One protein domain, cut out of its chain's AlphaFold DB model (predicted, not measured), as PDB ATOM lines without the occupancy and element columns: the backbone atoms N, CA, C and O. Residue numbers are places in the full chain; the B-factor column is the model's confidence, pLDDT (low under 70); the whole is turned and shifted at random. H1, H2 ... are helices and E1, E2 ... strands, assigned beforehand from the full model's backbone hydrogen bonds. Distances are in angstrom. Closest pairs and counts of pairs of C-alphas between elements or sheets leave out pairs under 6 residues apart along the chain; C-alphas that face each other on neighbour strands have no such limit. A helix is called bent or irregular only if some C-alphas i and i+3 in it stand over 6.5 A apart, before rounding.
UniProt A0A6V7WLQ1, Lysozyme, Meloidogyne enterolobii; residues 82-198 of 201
ATOM      1  N   ASP A  82     117.032 116.100 125.470       91.56
ATOM      2  CA  ASP A  82     117.266 115.791 124.066       91.56
ATOM      3  C   ASP A  82     117.242 114.286 123.779       91.56
ATOM      4  O   ASP A  82     116.667 113.873 122.772       91.56
ATOM      5  N   CYS A  83     117.754 113.447 124.687       95.56
ATOM      6  CA  CYS A  83     117.711 111.994 124.509       95.56
ATOM      7  C   CYS A  83     116.271 111.463 124.555       95.56
ATOM      8  O   CYS A  83     115.841 110.735 123.658       95.56
ATOM      9  N   MET A  84     115.488 111.874 125.563       95.81
ATOM     10  CA  MET A  84     114.077 111.471 125.654       95.81
ATOM     11  C   MET A  84     113.279 111.977 124.455       95.81
ATOM     12  O   MET A  84     112.440 111.256 123.919       95.81
ATOM     13  N   LYS A  85     113.548 113.202 123.989       95.81
ATOM     14  CA  LYS A  85     112.924 113.736 122.776       95.81
ATOM     15  C   LYS A  85     113.287 112.907 121.540       95.81
ATOM     16  O   LYS A  85     112.396 112.593 120.756       95.81
ATOM     17  N   ALA A  86     114.548 112.512 121.380       97.50
ATOM     18  CA  ALA A  86     115.001 111.677 120.269       97.50
ATOM     19  C   ALA A  86     114.341 110.288 120.266       97.50
ATOM     20  O   ALA A  86     113.861 109.841 119.224       97.50
ATOM     21  N   MET A  87     114.240 109.634 121.427       97.88
ATOM     22  CA  MET A  87     113.519 108.361 121.566       97.88
ATOM     23  C   MET A  87     112.032 108.509 121.224       97.88
ATOM     24  O   MET A  87     111.490 107.743 120.434       97.88
ATOM     25  N   CYS A  88     111.387 109.558 121.735       97.94
ATOM     26  CA  CYS A  88     109.988 109.872 121.451       97.94
ATOM     27  C   CYS A  88     109.733 110.081 119.943       97.94
ATOM     28  O   CYS A  88     108.748 109.585 119.385       97.94
ATOM     29  N   LEU A  89     110.639 110.794 119.261       97.50
ATOM     30  CA  LEU A  89     110.602 110.978 117.808       97.50
ATOM     31  C   LEU A  89     110.748 109.646 117.061       97.50
ATOM     32  O   LEU A  89     109.973 109.402 116.137       97.50
ATOM     33  N   ALA A  90     111.669 108.776 117.481       97.44
ATOM     34  CA  ALA A  90     111.862 107.458 116.875       97.44
ATOM     35  C   ALA A  90     110.631 106.545 117.031       97.44
ATOM     36  O   ALA A  90     110.242 105.860 116.086       97.44
ATOM     37  N   ASP A  91     109.984 106.573 118.195       97.06
ATOM     38  CA  ASP A  91     108.884 105.667 118.542       97.06
ATOM     39  C   ASP A  91     107.535 106.083 117.937       97.06
ATOM     40  O   ASP A  91     106.741 105.262 117.451       97.06
ATOM     41  N   SER A  92     107.238 107.381 117.986       96.81
ATOM     42  CA  SER A  92     105.917 107.893 117.622       96.81
ATOM     43  C   SER A  92     105.942 109.124 116.724       96.81
ATOM     44  O   SER A  92     104.880 109.509 116.238       96.81
ATOM     45  N   GLY A  93     107.101 109.711 116.418       96.75
ATOM     46  CA  GLY A  93     107.169 111.089 115.912       96.75
ATOM     47  C   GLY A  93     106.865 112.111 117.012       96.75
ATOM     48  O   GLY A  93     106.473 113.237 116.732       96.75
ATOM     49  N   CYS A  94     107.022 111.684 118.262       96.31
ATOM     50  CA  CYS A  94     106.687 112.394 119.478       96.31
ATOM     51  C   CYS A  94     105.254 112.923 119.567       96.31
ATOM     52  O   CYS A  94     105.009 114.076 119.917       96.31
ATOM     53  N   ILE A  95     104.304 112.038 119.267       95.31
ATOM     54  CA  ILE A  95     102.865 112.290 119.368       95.31
ATOM     55  C   ILE A  95     102.155 111.103 120.031       95.31
ATOM     56  O   ILE A  95     102.585 109.955 119.921       95.31
ATOM     57  N   GLN A  96     101.032 111.364 120.696       93.88
ATOM     58  CA  GLN A  96     100.197 110.332 121.316       93.88
ATOM     59  C   GLN A  96      99.522 109.468 120.228       93.88
ATOM     60  O   GLN A  96      98.609 109.925 119.544       93.88
ATOM     61  N   LYS A  97      99.990 108.222 120.034       93.19
ATOM     62  CA  LYS A  97      99.522 107.306 118.965       93.19
ATOM     63  C   LYS A  97      98.562 106.197 119.414       93.19
ATOM     64  O   LYS A  97      98.294 105.286 118.631       93.19
ATOM     65  N   GLY A  98      98.064 106.238 120.651       95.38
ATOM     66  CA  GLY A  98      97.341 105.102 121.229       95.38
ATOM     67  C   GLY A  98      98.191 103.827 121.195       95.38
ATOM     68  O   GLY A  98      99.422 103.898 121.232       95.38
ATOM     69  N   CYS A  99      97.554 102.661 121.103       97.56
ATOM     70  CA  CYS A  99      98.237 101.368 121.068       97.56
ATOM     71  C   CYS A  99      98.238 100.762 119.664       97.56
ATOM     72  O   CYS A  99      97.204 100.700 119.000       97.56
ATOM     73  N   SER A 100      99.386 100.253 119.218       96.25
ATOM     74  CA  SER A 100      99.449  99.427 118.010       96.25
ATOM     75  C   SER A 100     100.534  98.369 118.124       96.25
ATOM     76  O   SER A 100     101.418  98.448 118.980       96.25
ATOM     77  N   ARG A 101     100.457  97.366 117.250       94.50
ATOM     78  CA  ARG A 101     101.496  96.347 117.128       94.50
ATOM     79  C   ARG A 101     102.567  96.789 116.144       94.50
ATOM     80  O   ARG A 101     102.265  97.524 115.201       94.50
ATOM     81  N   ASP A 102     103.799  96.377 116.395       87.38
ATOM     82  CA  ASP A 102     104.897  96.526 115.446       87.38
ATOM     83  C   ASP A 102     104.974  95.335 114.473       87.38
ATOM     84  O   ASP A 102     104.139  94.429 114.490       87.38
ATOM     85  N   VAL A 103     105.993  95.334 113.610       86.94
ATOM     86  CA  VAL A 103     106.233  94.266 112.622       86.94
ATOM     87  C   VAL A 103     106.548  92.900 113.248       86.94
ATOM     88  O   VAL A 103     106.510  91.892 112.550       86.94
ATOM     89  N   PHE A 104     106.845  92.857 114.550       85.81
ATOM     90  CA  PHE A 104     107.125  91.648 115.325       85.81
ATOM     91  C   PHE A 104     105.948  91.255 116.233       85.81
ATOM     92  O   PHE A 104     106.125  90.471 117.163       85.81
ATOM     93  N   ASP A 105     104.755  91.807 115.980       91.12
ATOM     94  CA  ASP A 105     103.527  91.595 116.755       91.12
ATOM     95  C   ASP A 105     103.610  92.072 118.224       91.12
ATOM     96  O   ASP A 105     102.758  91.746 119.057       91.12
ATOM     97  N   ARG A 106     104.608  92.903 118.566       89.50
ATOM     98  CA  ARG A 106     104.769  93.469 119.913       89.50
ATOM     99  C   ARG A 106     103.824  94.655 120.077       89.50
ATOM    100  O   ARG A 106     103.866  95.602 119.297       89.50
ATOM    101  N   LEU A 107     102.973  94.612 121.102       95.94
ATOM    102  CA  LEU A 107     102.038  95.692 121.418       95.94
ATOM    103  C   LEU A 107     102.735  96.792 122.233       95.94
ATOM    104  O   LEU A 107     103.259  96.521 123.315       95.94
ATOM    105  N   GLY A 108     102.690  98.026 121.730       97.44
ATOM    106  CA  GLY A 108     103.238  99.210 122.393       97.44
ATOM    107  C   GLY A 108     102.302 100.413 122.293       97.44
ATOM    108  O   GLY A 108     101.603 100.579 121.289       97.44
ATOM    109  N   CYS A 109     102.297 101.262 123.324       98.19
ATOM    110  CA  CYS A 109     101.367 102.389 123.438       98.19
ATOM    111  C   CYS A 109     102.059 103.755 123.573       98.19
ATOM    112  O   CYS A 109     103.177 103.865 124.079       98.19
ATOM    113  N   GLY A 110     101.350 104.800 123.140       97.94
ATOM    114  CA  GLY A 110     101.637 106.199 123.446       97.94
ATOM    115  C   GLY A 110     102.939 106.746 122.857       97.94
ATOM    116  O   GLY A 110     103.362 106.337 121.772       97.94
ATOM    117  N   TYR A 111     103.555 107.701 123.560       98.19
ATOM    118  CA  TYR A 111     104.690 108.490 123.055       98.19
ATOM    119  C   TYR A 111     105.923 107.650 122.717       98.19
ATOM    120  O   TYR A 111     106.620 107.944 121.747       98.19
ATOM    121  N   PHE A 112     106.163 106.594 123.490       97.75
ATOM    122  CA  PHE A 112     107.376 105.780 123.405       97.75
ATOM    123  C   PHE A 112     107.112 104.340 122.959       97.75
ATOM    124  O   PHE A 112     107.939 103.462 123.171       97.75
ATOM    125  N   ARG A 113     105.913 104.045 122.432       97.56
ATOM    126  CA  ARG A 113     105.484 102.662 122.141       97.56
ATOM    127  C   ARG A 113     105.785 101.692 123.295       97.56
ATOM    128  O   ARG A 113     106.135 100.535 123.076       97.56
ATOM    129  N   MET A 114     105.635 102.169 124.530       97.69
ATOM    130  CA  MET A 114     105.986 101.420 125.732       97.69
ATOM    131  C   MET A 114     105.090 100.192 125.840       97.69
ATOM    132  O   MET A 114     103.877 100.303 125.668       97.69
ATOM    133  N   ASN A 115     105.667  99.032 126.148       96.25
ATOM    134  CA  ASN A 115     104.894  97.810 126.370       96.25
ATOM    135  C   ASN A 115     104.501  97.641 127.852       96.25
ATOM    136  O   ASN A 115     105.143  98.184 128.755       96.25
ATOM    137  N   ILE A 116     103.467  96.837 128.121       97.38
ATOM    138  CA  ILE A 116     102.952  96.625 129.486       97.38
ATOM    139  C   ILE A 116     103.993  96.018 130.441       97.38
ATOM    140  O   ILE A 116     103.951  96.248 131.652       97.38
ATOM    141  N   TRP A 117     104.959  95.251 129.928       96.12
ATOM    142  CA  TRP A 117     106.001  94.647 130.758       96.12
ATOM    143  C   TRP A 117     106.994  95.688 131.271       96.12
ATOM    144  O   TRP A 117     107.398  95.607 132.430       96.12
ATOM    145  N   GLN A 118     107.339  96.689 130.460       96.62
ATOM    146  CA  GLN A 118     108.140  97.834 130.901       96.62
ATOM    147  C   GLN A 118     107.406  98.647 131.968       96.62
ATOM    148  O   GLN A 118     107.997  98.965 132.998       96.62
ATOM    149  N   PHE A 119     106.103  98.889 131.785       98.19
ATOM    150  CA  PHE A 119     105.277  99.570 132.787       98.19
ATOM    151  C   PHE A 119     105.277  98.841 134.139       98.19
ATOM    152  O   PHE A 119     105.497  99.437 135.194       98.19
ATOM    153  N   LYS A 120     105.144  97.511 134.119       97.62
ATOM    154  CA  LYS A 120     105.280  96.686 135.329       97.62
ATOM    155  C   LYS A 120     106.683  96.762 135.938       97.62
ATOM    156  O   LYS A 120     106.834  96.740 137.157       97.62
ATOM    157  N   GLN A 121     107.727  96.865 135.116       96.50
ATOM    158  CA  GLN A 121     109.113  96.968 135.584       96.50
ATOM    159  C   GLN A 121     109.455  98.319 136.219       96.50
ATOM    160  O   GLN A 121     110.349  98.345 137.070       96.50
ATOM    161  N   CYS A 122     108.744  99.390 135.853       96.75
ATOM    162  CA  CYS A 122     108.833 100.699 136.501       96.75
ATOM    163  C   CYS A 122     107.840 100.882 137.659       96.75
ATOM    164  O   CYS A 122     107.644 102.005 138.114       96.75
ATOM    165  N   TYR A 123     107.273  99.784 138.170       97.00
ATOM    166  CA  TYR A 123     106.377  99.758 139.331       97.00
ATOM    167  C   TYR A 123     105.012 100.419 139.106       97.00
ATOM    168  O   TYR A 123     104.407 100.903 140.058       97.00
ATOM    169  N   GLU A 124     104.513 100.394 137.867       97.81
ATOM    170  CA  GLU A 124     103.142 100.795 137.521       97.81
ATOM    171  C   GLU A 124     102.756 102.208 138.019       97.81
ATOM    172  O   GLU A 124     101.768 102.370 138.745       97.81
ATOM    173  N   PRO A 125     103.535 103.251 137.672       97.06
ATOM    174  CA  PRO A 125     103.326 104.597 138.189       97.06
ATOM    175  C   PRO A 125     101.917 105.114 137.877       97.06
ATOM    176  O   PRO A 125     101.411 104.976 136.766       97.06
ATOM    177  N   GLY A 126     101.284 105.729 138.878       94.75
ATOM    178  CA  GLY A 126      99.951 106.325 138.746       94.75
ATOM    179  C   GLY A 126      98.784 105.331 138.743       94.75
ATOM    180  O   GLY A 126      97.637 105.778 138.626       94.75
ATOM    181  N   ARG A 127      99.041 104.020 138.891       98.06
ATOM    182  CA  ARG A 127      97.984 103.010 139.032       98.06
ATOM    183  C   ARG A 127      97.228 103.189 140.348       98.06
ATOM    184  O   ARG A 127      97.827 103.293 141.419       98.06
ATOM    185  N   GLN A 128      95.905 103.208 140.265       96.94
ATOM    186  CA  GLN A 128      95.010 103.353 141.408       96.94
ATOM    187  C   GLN A 128      94.699 101.991 142.046       96.94
ATOM    188  O   GLN A 128      94.821 100.932 141.427       96.94
ATOM    189  N   ILE A 129      94.283 102.001 143.314       96.31
ATOM    190  CA  ILE A 129      93.859 100.777 144.005       96.31
ATOM    191  C   ILE A 129      92.606 100.231 143.309       96.31
ATOM    192  O   ILE A 129      91.616 100.939 143.170       96.31
ATOM    193  N   GLY A 130      92.660  98.969 142.882       96.38
ATOM    194  CA  GLY A 130      91.575  98.316 142.144       96.38
ATOM    195  C   GLY A 130      91.569  98.583 140.633       96.38
ATOM    196  O   GLY A 130      90.823  97.914 139.928       96.38
ATOM    197  N   GLU A 131      92.411  99.491 140.126       97.75
ATOM    198  CA  GLU A 131      92.611  99.692 138.685       97.75
ATOM    199  C   GLU A 131      93.464  98.556 138.114       97.75
ATOM    200  O   GLU A 131      94.481  98.154 138.706       97.75
ATOM    201  N   ASP A 132      93.052  98.044 136.959       97.50
ATOM    202  CA  ASP A 132      93.812  97.051 136.222       97.50
ATOM    203  C   ASP A 132      95.102  97.661 135.642       97.50
ATOM    204  O   ASP A 132      95.191  98.847 135.317       97.50
ATOM    205  N   SER A 133      96.146  96.841 135.529       97.88
ATOM    206  CA  SER A 133      97.443  97.300 135.032       97.88
ATOM    207  C   SER A 133      97.403  97.776 133.581       97.88
ATOM    208  O   SER A 133      98.277  98.543 133.193       97.88
ATOM    209  N   GLU A 134      96.457  97.301 132.770       97.56
ATOM    210  CA  GLU A 134      96.391  97.607 131.341       97.56
ATOM    211  C   GLU A 134      95.859  99.026 131.120       97.56
ATOM    212  O   GLU A 134      96.513  99.822 130.448       97.56
ATOM    213  N   SER A 135      94.771  99.399 131.796       98.06
ATOM    214  CA  SER A 135      94.238 100.764 131.822       98.06
ATOM    215  C   SER A 135      95.268 101.766 132.348       98.06
ATOM    216  O   SER A 135      95.506 102.805 131.725       98.06
ATOM    217  N   ALA A 136      95.941 101.438 133.456       98.50
ATOM    218  CA  ALA A 136      96.979 102.296 134.025       98.50
ATOM    219  C   ALA A 136      98.196 102.434 133.095       98.50
ATOM    220  O   ALA A 136      98.745 103.528 132.943       98.50
ATOM    221  N   TRP A 137      98.597 101.340 132.439       98.62
ATOM    222  CA  TRP A 137      99.680 101.331 131.459       98.62
ATOM    223  C   TRP A 137      99.367 102.220 130.260       98.62
ATOM    224  O   TRP A 137     100.219 103.025 129.882       98.62
ATOM    225  N   ILE A 138      98.173 102.102 129.674       98.31
ATOM    226  CA  ILE A 138      97.763 102.923 128.530       98.31
ATOM    227  C   ILE A 138      97.777 104.398 128.934       98.31
ATOM    228  O   ILE A 138      98.457 105.194 128.289       98.31
ATOM    229  N   ARG A 139      97.140 104.740 130.063       98.19
ATOM    230  CA  ARG A 139      97.103 106.109 130.596       98.19
ATOM    231  C   ARG A 139      98.501 106.686 130.831       98.19
ATOM    232  O   ARG A 139      98.759 107.815 130.438       98.19
ATOM    233  N   CYS A 140      99.414 105.918 131.428       98.44
ATOM    234  CA  CYS A 140     100.792 106.367 131.631       98.44
ATOM    235  C   CYS A 140     101.582 106.461 130.319       98.44
ATOM    236  O   CYS A 140     102.380 107.371 130.157       98.44
ATOM    237  N   SER A 141     101.369 105.546 129.371       98.38
ATOM    238  CA  SER A 141     102.064 105.557 128.075       98.38
ATOM    239  C   SER A 141     101.673 106.761 127.220       98.38
ATOM    240  O   SER A 141     102.484 107.283 126.451       98.38
ATOM    241  N   GLU A 142     100.419 107.184 127.343       97.50
ATOM    242  CA  GLU A 142      99.855 108.353 126.677       97.50
ATOM    243  C   GLU A 142     100.197 109.682 127.357       97.50
ATOM    244  O   GLU A 142      99.960 110.733 126.770       97.50
ATOM    245  N   ASP A 143     100.802 109.652 128.542       97.44
ATOM    246  CA  ASP A 143     101.333 110.824 129.228       97.44
ATOM    247  C   ASP A 143     102.856 110.874 129.048       97.44
ATOM    248  O   ASP A 143     103.585 109.974 129.474       97.44
ATOM    249  N   TYR A 144     103.357 111.922 128.387       96.00
ATOM    250  CA  TYR A 144     104.781 112.019 128.059       96.00
ATOM    251  C   TYR A 144     105.655 111.943 129.315       96.00
ATOM    252  O   TYR A 144     106.668 111.246 129.316       96.00
ATOM    253  N   GLU A 145     105.274 112.628 130.392       95.38
ATOM    254  CA  GLU A 145     106.079 112.712 131.608       95.38
ATOM    255  C   GLU A 145     106.098 111.376 132.367       95.38
ATOM    256  O   GLU A 145     107.165 110.915 132.783       95.38
ATOM    257  N   CYS A 146     104.945 110.720 132.500       97.38
ATOM    258  CA  CYS A 146     104.806 109.406 133.119       97.38
ATOM    259  C   CYS A 146     105.607 108.351 132.355       97.38
ATOM    260  O   CYS A 146     106.431 107.647 132.949       97.38
ATOM    261  N   ALA A 147     105.423 108.285 131.034       97.44
ATOM    262  CA  ALA A 147     106.137 107.345 130.184       97.44
ATOM    263  C   ALA A 147     107.652 107.589 130.220       97.44
ATOM    264  O   ALA A 147     108.419 106.641 130.395       97.44
ATOM    265  N   SER A 148     108.083 108.855 130.149       96.31
ATOM    266  CA  SER A 148     109.501 109.224 130.236       96.31
ATOM    267  C   SER A 148     110.121 108.704 131.526       96.31
ATOM    268  O   SER A 148     111.092 107.952 131.486       96.31
ATOM    269  N   LYS A 149     109.521 109.041 132.677       95.69
ATOM    270  CA  LYS A 149     109.992 108.610 134.002       95.69
ATOM    271  C   LYS A 149     110.025 107.089 134.125       95.69
ATOM    272  O   LYS A 149     110.980 106.543 134.676       95.69
ATOM    273  N   CYS A 150     109.019 106.401 133.588       97.06
ATOM    274  CA  CYS A 150     108.973 104.945 133.580       97.06
ATOM    275  C   CYS A 150     110.162 104.343 132.808       97.06
ATOM    276  O   CYS A 150     110.850 103.466 133.334       97.06
ATOM    277  N   ILE A 151     110.471 104.857 131.613       97.00
ATOM    278  CA  ILE A 151     111.619 104.415 130.806       97.00
ATOM    279  C   ILE A 151     112.938 104.636 131.549       97.00
ATOM    280  O   ILE A 151     113.758 103.716 131.616       97.00
ATOM    281  N   VAL A 152     113.122 105.804 132.180       95.62
ATOM    282  CA  VAL A 152     114.317 106.086 133.001       95.62
ATOM    283  C   VAL A 152     114.460 105.066 134.124       95.62
ATOM    284  O   VAL A 152     115.544 104.531 134.356       95.62
ATOM    285  N   GLN A 153     113.357 104.765 134.809       95.62
ATOM    286  CA  GLN A 153     113.342 103.833 135.930       95.62
ATOM    287  C   GLN A 153     113.731 102.415 135.490       95.62
ATOM    288  O   GLN A 153     114.545 101.759 136.151       95.62
ATOM    289  N   VAL A 154     113.196 101.943 134.357       95.31
ATOM    290  CA  VAL A 154     113.582 100.649 133.769       95.31
ATOM    291  C   VAL A 154     115.062 100.655 133.390       95.31
ATOM    292  O   VAL A 154     115.789  99.720 133.736       95.31
ATOM    293  N   ALA A 155     115.536 101.714 132.730       95.38
ATOM    294  CA  ALA A 155     116.929 101.824 132.330       95.38
ATOM    295  C   ALA A 155     117.868 101.808 133.544       95.38
ATOM    296  O   ALA A 155     118.809 101.016 133.586       95.38
ATOM    297  N   SER A 156     117.567 102.585 134.588       93.75
ATOM    298  CA  SER A 156     118.358 102.623 135.819       93.75
ATOM    299  C   SER A 156     118.461 101.252 136.492       93.75
ATOM    300  O   SER A 156     119.507 100.915 137.052       93.75
ATOM    301  N   ARG A 157     117.409 100.429 136.414       93.88
ATOM    302  CA  ARG A 157     117.404  99.062 136.956       93.88
ATOM    303  C   ARG A 157     118.367  98.131 136.221       93.88
ATOM    304  O   ARG A 157     118.956  97.246 136.842       93.88
ATOM    305  N   PHE A 158     118.524  98.302 134.911       95.00
ATOM    306  CA  PHE A 158     119.299  97.388 134.068       95.00
ATOM    307  C   PHE A 158     120.605  97.984 133.522       95.00
ATOM    308  O   PHE A 158     121.359  97.263 132.868       95.00
ATOM    309  N   ARG A 159     120.934  99.241 133.854       93.94
ATOM    310  CA  ARG A 159     122.115  99.973 133.352       93.94
ATOM    311  C   ARG A 159     123.442  99.239 133.550       93.94
ATOM    312  O   ARG A 159     124.329  99.324 132.711       93.94
ATOM    313  N   LEU A 160     123.567  98.439 134.613       92.69
ATOM    314  CA  LEU A 160     124.759  97.622 134.884       92.69
ATOM    315  C   LEU A 160     124.990  96.510 133.846       92.69
ATOM    316  O   LEU A 160     125.981  95.799 133.916       92.69
ATOM    317  N   LYS A 161     124.088  96.320 132.882       92.31
ATOM    318  CA  LYS A 161     124.281  95.416 131.740       92.31
ATOM    319  C   LYS A 161     124.727  96.152 130.470       92.31
ATOM    320  O   LYS A 161     124.831  95.527 129.418       92.31
ATOM    321  N   CYS A 162     124.985  97.455 130.566       95.12
ATOM    322  CA  CYS A 162     125.261  98.362 129.452       95.12
ATOM    323  C   CYS A 162     126.625  99.059 129.576       95.12
ATOM    324  O   CYS A 162     126.777 100.190 129.133       95.12
ATOM    325  N   TYR A 163     127.632  98.407 130.169       92.69
ATOM    326  CA  TYR A 163     128.957  99.014 130.339       92.69
ATOM    327  C   TYR A 163     129.547  99.543 129.020       92.69
ATOM    328  O   TYR A 163     129.427  98.903 127.969       92.69
ATOM    329  N   GLY A 164     130.208 100.702 129.111       92.94
ATOM    330  CA  GLY A 164     130.907 101.346 127.994       92.94
ATOM    331  C   GLY A 164     130.011 102.097 127.006       92.94
ATOM    332  O   GLY A 164     130.470 102.404 125.913       92.94
ATOM    333  N   LYS A 165     128.749 102.361 127.357       94.19
ATOM    334  CA  LYS A 165     127.780 103.094 126.527       94.19
ATOM    335  C   LYS A 165     127.496 104.461 127.130       94.19
ATOM    336  O   LYS A 165     127.604 104.611 128.348       94.19
ATOM    337  N   SER A 166     127.113 105.429 126.294       93.94
ATOM    338  CA  SER A 166     126.551 106.685 126.800       93.94
ATOM    339  C   SER A 166     125.246 106.406 127.549       93.94
ATOM    340  O   SER A 166     124.630 105.342 127.394       93.94
ATOM    341  N   ASP A 167     124.813 107.352 128.377       94.06
ATOM    342  CA  ASP A 167     123.537 107.225 129.082       94.06
ATOM    343  C   ASP A 167     122.371 107.132 128.092       94.06
ATOM    344  O   ASP A 167     121.489 106.287 128.260       94.06
ATOM    345  N   CYS A 168     122.412 107.903 126.999       95.81
ATOM    346  CA  CYS A 168     121.371 107.841 125.980       95.81
ATOM    347  C   CYS A 168     121.356 106.500 125.236       95.81
ATOM    348  O   CYS A 168     120.294 105.889 125.115       95.81
ATOM    349  N   GLU A 169     122.519 105.975 124.821       96.62
ATOM    350  CA  GLU A 169     122.581 104.632 124.226       96.62
ATOM    351  C   GLU A 169     122.063 103.575 125.214       96.62
ATOM    352  O   GLU A 169     121.317 102.671 124.835       96.62
ATOM    353  N   THR A 170     122.430 103.689 126.494       96.50
ATOM    354  CA  THR A 170     121.984 102.770 127.547       96.50
ATOM    355  C   THR A 170     120.463 102.746 127.655       96.50
ATOM    356  O   THR A 170     119.868 101.668 127.635       96.50
ATOM    357  N   ILE A 171     119.823 103.911 127.743       96.50
ATOM    358  CA  ILE A 171     118.370 104.015 127.895       96.50
ATOM    359  C   ILE A 171     117.657 103.554 126.625       96.50
ATOM    360  O   ILE A 171     116.765 102.712 126.713       96.50
ATOM    361  N   ALA A 172     118.092 104.022 125.452       97.25
ATOM    362  CA  ALA A 172     117.491 103.660 124.171       97.25
ATOM    363  C   ALA A 172     117.522 102.144 123.937       97.25
ATOM    364  O   ALA A 172     116.517 101.531 123.581       97.25
ATOM    365  N   ARG A 173     118.663 101.501 124.203       97.50
ATOM    366  CA  ARG A 173     118.805 100.058 123.986       97.50
ATOM    367  C   ARG A 173     118.047  99.228 125.014       97.50
ATOM    368  O   ARG A 173     117.526  98.173 124.663       97.50
ATOM    369  N   LEU A 174     117.978  99.668 126.272       97.06
ATOM    370  CA  LEU A 174     117.164  99.001 127.294       97.06
ATOM    371  C   LEU A 174     115.662  99.198 127.064       97.06
ATOM    372  O   LEU A 174     114.877  98.332 127.449       97.06
ATOM    373  N   HIS A 175     115.265 100.299 126.430       96.62
ATOM    374  CA  HIS A 175     113.890 100.525 126.007       96.62
ATOM    375  C   HIS A 175     113.478  99.550 124.895       96.62
ATOM    376  O   HIS A 175     112.516  98.810 125.067       96.62
ATOM    377  N   ASP A 176     114.257  99.443 123.819       95.88
ATOM    378  CA  ASP A 176     113.913  98.562 122.690       95.88
ATOM    379  C   ASP A 176     114.066  97.060 123.012       95.88
ATOM    380  O   ASP A 176     113.219  96.232 122.664       95.88
ATOM    381  N   GLY A 177     115.134  96.685 123.727       93.81
ATOM    382  CA  GLY A 177     115.478  95.279 123.992       93.81
ATOM    383  C   GLY A 177     115.220  94.791 125.418       93.81
ATOM    384  O   GLY A 177     115.624  93.679 125.780       93.81
ATOM    385  N   GLY A 178     114.612  95.614 126.272       92.88
ATOM    386  CA  GLY A 178     114.386  95.292 127.679       92.88
ATOM    387  C   GLY A 178     115.683  95.025 128.454       92.88
ATOM    388  O   GLY A 178     116.767  95.513 128.133       92.88
ATOM    389  N   ALA A 179     115.599  94.177 129.481       93.38
ATOM    390  CA  ALA A 179     116.685  93.925 130.432       93.38
ATOM    391  C   ALA A 179     117.992  93.375 129.828       93.38
ATOM    392  O   ALA A 179     118.983  93.282 130.552       93.38
ATOM    393  N   ASN A 180     118.004  92.938 128.567       93.19
ATOM    394  CA  ASN A 180     119.197  92.453 127.873       93.19
ATOM    395  C   ASN A 180     119.513  93.261 126.606       93.19
ATOM    396  O   ASN A 180     120.404  92.859 125.863       93.19
ATOM    397  N   GLY A 181     118.855  94.400 126.375       94.69
ATOM    398  CA  GLY A 181     118.980  95.151 125.126       94.69
ATOM    399  C   GLY A 181     120.407  95.583 124.779       94.69
ATOM    400  O   GLY A 181     120.789  95.588 123.613       94.69
ATOM    401  N   CYS A 182     121.258  95.837 125.775       96.00
ATOM    402  CA  CYS A 182     122.672  96.162 125.551       96.00
ATOM    403  C   CYS A 182     123.585  94.959 125.269       96.00
ATOM    404  O   CYS A 182     124.758  95.160 124.948       96.00
ATOM    405  N   ARG A 183     123.091  93.724 125.432       93.44
ATOM    406  CA  ARG A 183     123.880  92.488 125.278       93.44
ATOM    407  C   ARG A 183     123.798  91.889 123.876       93.44
ATOM    408  O   ARG A 183     124.643  91.061 123.552       93.44
ATOM    409  N   THR A 184     122.804  92.272 123.077       88.88
ATOM    410  CA  THR A 184     122.607  91.766 121.710       88.88
ATOM    411  C   THR A 184     122.753  92.891 120.693       88.88
ATOM    412  O   THR A 184     122.602  94.061 121.037       88.88
ATOM    413  N   GLY A 185     123.084  92.562 119.444       93.31
ATOM    414  CA  GLY A 185     123.157  93.545 118.355       93.31
ATOM    415  C   GLY A 185     121.788  94.037 117.874       93.31
ATOM    416  O   GLY A 185     121.728  95.034 117.162       93.31
ATOM    417  N   ASP A 186     120.703  93.383 118.292       93.94
ATOM    418  CA  ASP A 186     119.353  93.574 117.739       93.94
ATOM    419  C   ASP A 186     118.791  94.980 117.978       93.94
ATOM    420  O   ASP A 186     117.971  95.452 117.201       93.94
ATOM    421  N   THR A 187     119.272  95.666 119.018       96.50
ATOM    422  CA  THR A 187     118.852  97.029 119.386       96.50
ATOM    423  C   THR A 187     119.707  98.129 118.749       96.50
ATOM    424  O   THR A 187     119.444  99.317 118.939       96.50
ATOM    425  N   LEU A 188     120.756  97.772 117.993       97.12
ATOM    426  CA  LEU A 188     121.597  98.755 117.302       97.12
ATOM    427  C   LEU A 188     120.832  99.563 116.240       97.12
ATOM    428  O   LEU A 188     121.037 100.775 116.206       97.12
ATOM    429  N   PRO A 189     119.942  98.979 115.409       97.12
ATOM    430  CA  PRO A 189     119.150  99.754 114.451       97.12
ATOM    431  C   PRO A 189     118.281 100.823 115.124       97.12
ATOM    432  O   PRO A 189     118.210 101.960 114.649       97.12
ATOM    433  N   TYR A 190     117.674 100.484 116.267       96.75
ATOM    434  CA  TYR A 190     116.922 101.444 117.065       96.75
ATOM    435  C   TYR A 190     117.828 102.571 117.578       96.75
ATOM    436  O   TYR A 190     117.545 103.746 117.352       96.75
ATOM    437  N   TRP A 191     118.971 102.227 118.182       97.75
ATOM    438  CA  TRP A 191     119.932 103.222 118.666       97.75
ATOM    439  C   TRP A 191     120.436 104.161 117.560       97.75
ATOM    440  O   TRP A 191     120.478 105.371 117.762       97.75
ATOM    441  N   VAL A 192     120.766 103.637 116.377       97.88
ATOM    442  CA  VAL A 192     121.190 104.454 115.225       97.88
ATOM    443  C   VAL A 192     120.102 105.458 114.833       97.88
ATOM    444  O   VAL A 192     120.409 106.614 114.544       97.88
ATOM    445  N   THR A 193     118.833 105.045 114.885       98.00
ATOM    446  CA  THR A 193     117.690 105.930 114.629       98.00
ATOM    447  C   THR A 193     117.596 107.034 115.683       98.00
ATOM    448  O   THR A 193     117.518 108.207 115.324       98.00
ATOM    449  N   VAL A 194     117.680 106.699 116.975       97.81
ATOM    450  CA  VAL A 194     117.679 107.690 118.071       97.81
ATOM    451  C   VAL A 194     118.842 108.676 117.920       97.81
ATOM    452  O   VAL A 194     118.631 109.888 117.956       97.81
ATOM    453  N   LYS A 195     120.055 108.179 117.662       97.19
ATOM    454  CA  LYS A 195     121.250 109.007 117.463       97.19
ATOM    455  C   LYS A 195     121.131 109.948 116.261       97.19
ATOM    456  O   LYS A 195     121.685 111.041 116.282       97.19
ATOM    457  N   SER A 196     120.365 109.581 115.229       97.69
ATOM    458  CA  SER A 196     120.097 110.486 114.102       97.69
ATOM    459  C   SER A 196     119.296 111.736 114.495       97.69
ATOM    460  O   SER A 196     119.467 112.784 113.875       97.69
ATOM    461  N   PHE A 197     118.470 111.657 115.547       96.75
ATOM    462  CA  PHE A 197     117.721 112.799 116.084       96.75
ATOM    463  C   PHE A 197     118.501 113.584 117.146       96.75
ATOM    464  O   PHE A 197     118.181 114.745 117.393       96.75
ATOM    465  N   CYS A 198     119.508 112.967 117.763       93.75
ATOM    466  CA  CYS A 198     120.409 113.602 118.720       93.75
ATOM    467  C   CYS A 198     121.862 113.160 118.464       93.75
ATOM    468  O   CYS A 198     122.316 112.180 119.056       93.75
TER     469      CYS A 198
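What this domain is: This is residues 82 to 198 of the 201 residues of the protein "Lysozyme" of Meloidogyne enterolobii (UniProt A0A6V7WLQ1). A small body of crossed helices in which the long helix H4 runs from a group made of H2, H3 and the small strand hairpin E1 E2 toward a second group, where H5 and H6 form a helical hairpin. H5 packs on H4, and H1 packs on H6. The 117 printed residues hold six named helices and two named strands in the order H1 E1 E2 H2 H3 H4 H5 H6; the sheet is E1 - E2, antiparallel, and the class is mostly helix. The whole is compact, with a radius of gyration of the C-alphas of 13.3 A, and spans 42 by 28 by 27 A, only just elongated.

Where its parts are: H1, residues 82 to 92, begins at C-alpha 82 (117.266, 115.791, 124.066) and is 15.3 A long. E1, residues 99 to 101, and E2, residues 107 to 109, come next. H2 is residues 116 to 121, and H3 residues 133 to 141. H4, residues 144 to 161, begins at C-alpha 144 (104.781, 112.019, 128.059), is 25.9 A long and has a kink of 30 degrees near residue 155. H5, residues 167 to 183, is 15.2 A long and has a kink of 127 degrees near residue 177. H6, residues 185 to 197, is 20.1 A long and ends at C-alpha 197 (117.721, 112.799, 116.084). H4, H5 and H6 are irregular: C-alphas 157 and 160 are 7.8 A apart, 176 and 179 9.4 A, and 186 and 189 7.0 A.

How they stand to each other: H4 is the hub, touching H2, H3 and H5. H4 and H5 touch at a steep tilt of 69 degrees, only just short of perpendicular, the same way; their closest C-alphas, Ala 155 and Ile 171, are 5.2 A apart. With residues 150 to 154 alone H4 touches H2, closest at the C-alphas of Gln 121 and Val 154, 6.1 A. H3 and H4 touch only at the corner, and only just, with 3 pairs of C-alphas within 8 A; Ser 141 and Ala 147 are closest, 4.9 A. H2 and H3 touch about perpendicular, at 88 degrees, with the C-alphas of Phe 119 and Trp 137 closest, 6.0 A. The closest C-alphas of H3 and E2, Ser 141 and Cys 109, are 5.7 A apart. In the hairpin E1 and E2, N 100 and O 108 are within hydrogen-bond range at 3.1 A. H5 and H6 form a helical hairpin and touch at a shallow tilt of 24 degrees, opposite ways, closest at the C-alphas of Arg 173 and Thr 187, 5.5 A. H6 touches H1, the C-alphas of Phe 197 and Ala 86 being closest at 5.1 A. H3 and H6 are apart. Every O i to N i+4 pair is within hydrogen-bond range in H1, H2 and H3; the counts are 12 of 14 in H4, 9 of 13 in H5 and 6 of 9 in H6.

The domain as a whole: The two C-alphas farthest apart, Gly 130 and Gly 164, are 41.9 A apart, while those of Asp 82 and Cys 198 are 6.6 A apart. The printed part has no cut. The link from H2 to H3, 11 residues, is long. The mean pLDDT of the printed part is 95.8, and no printed residue is under 70.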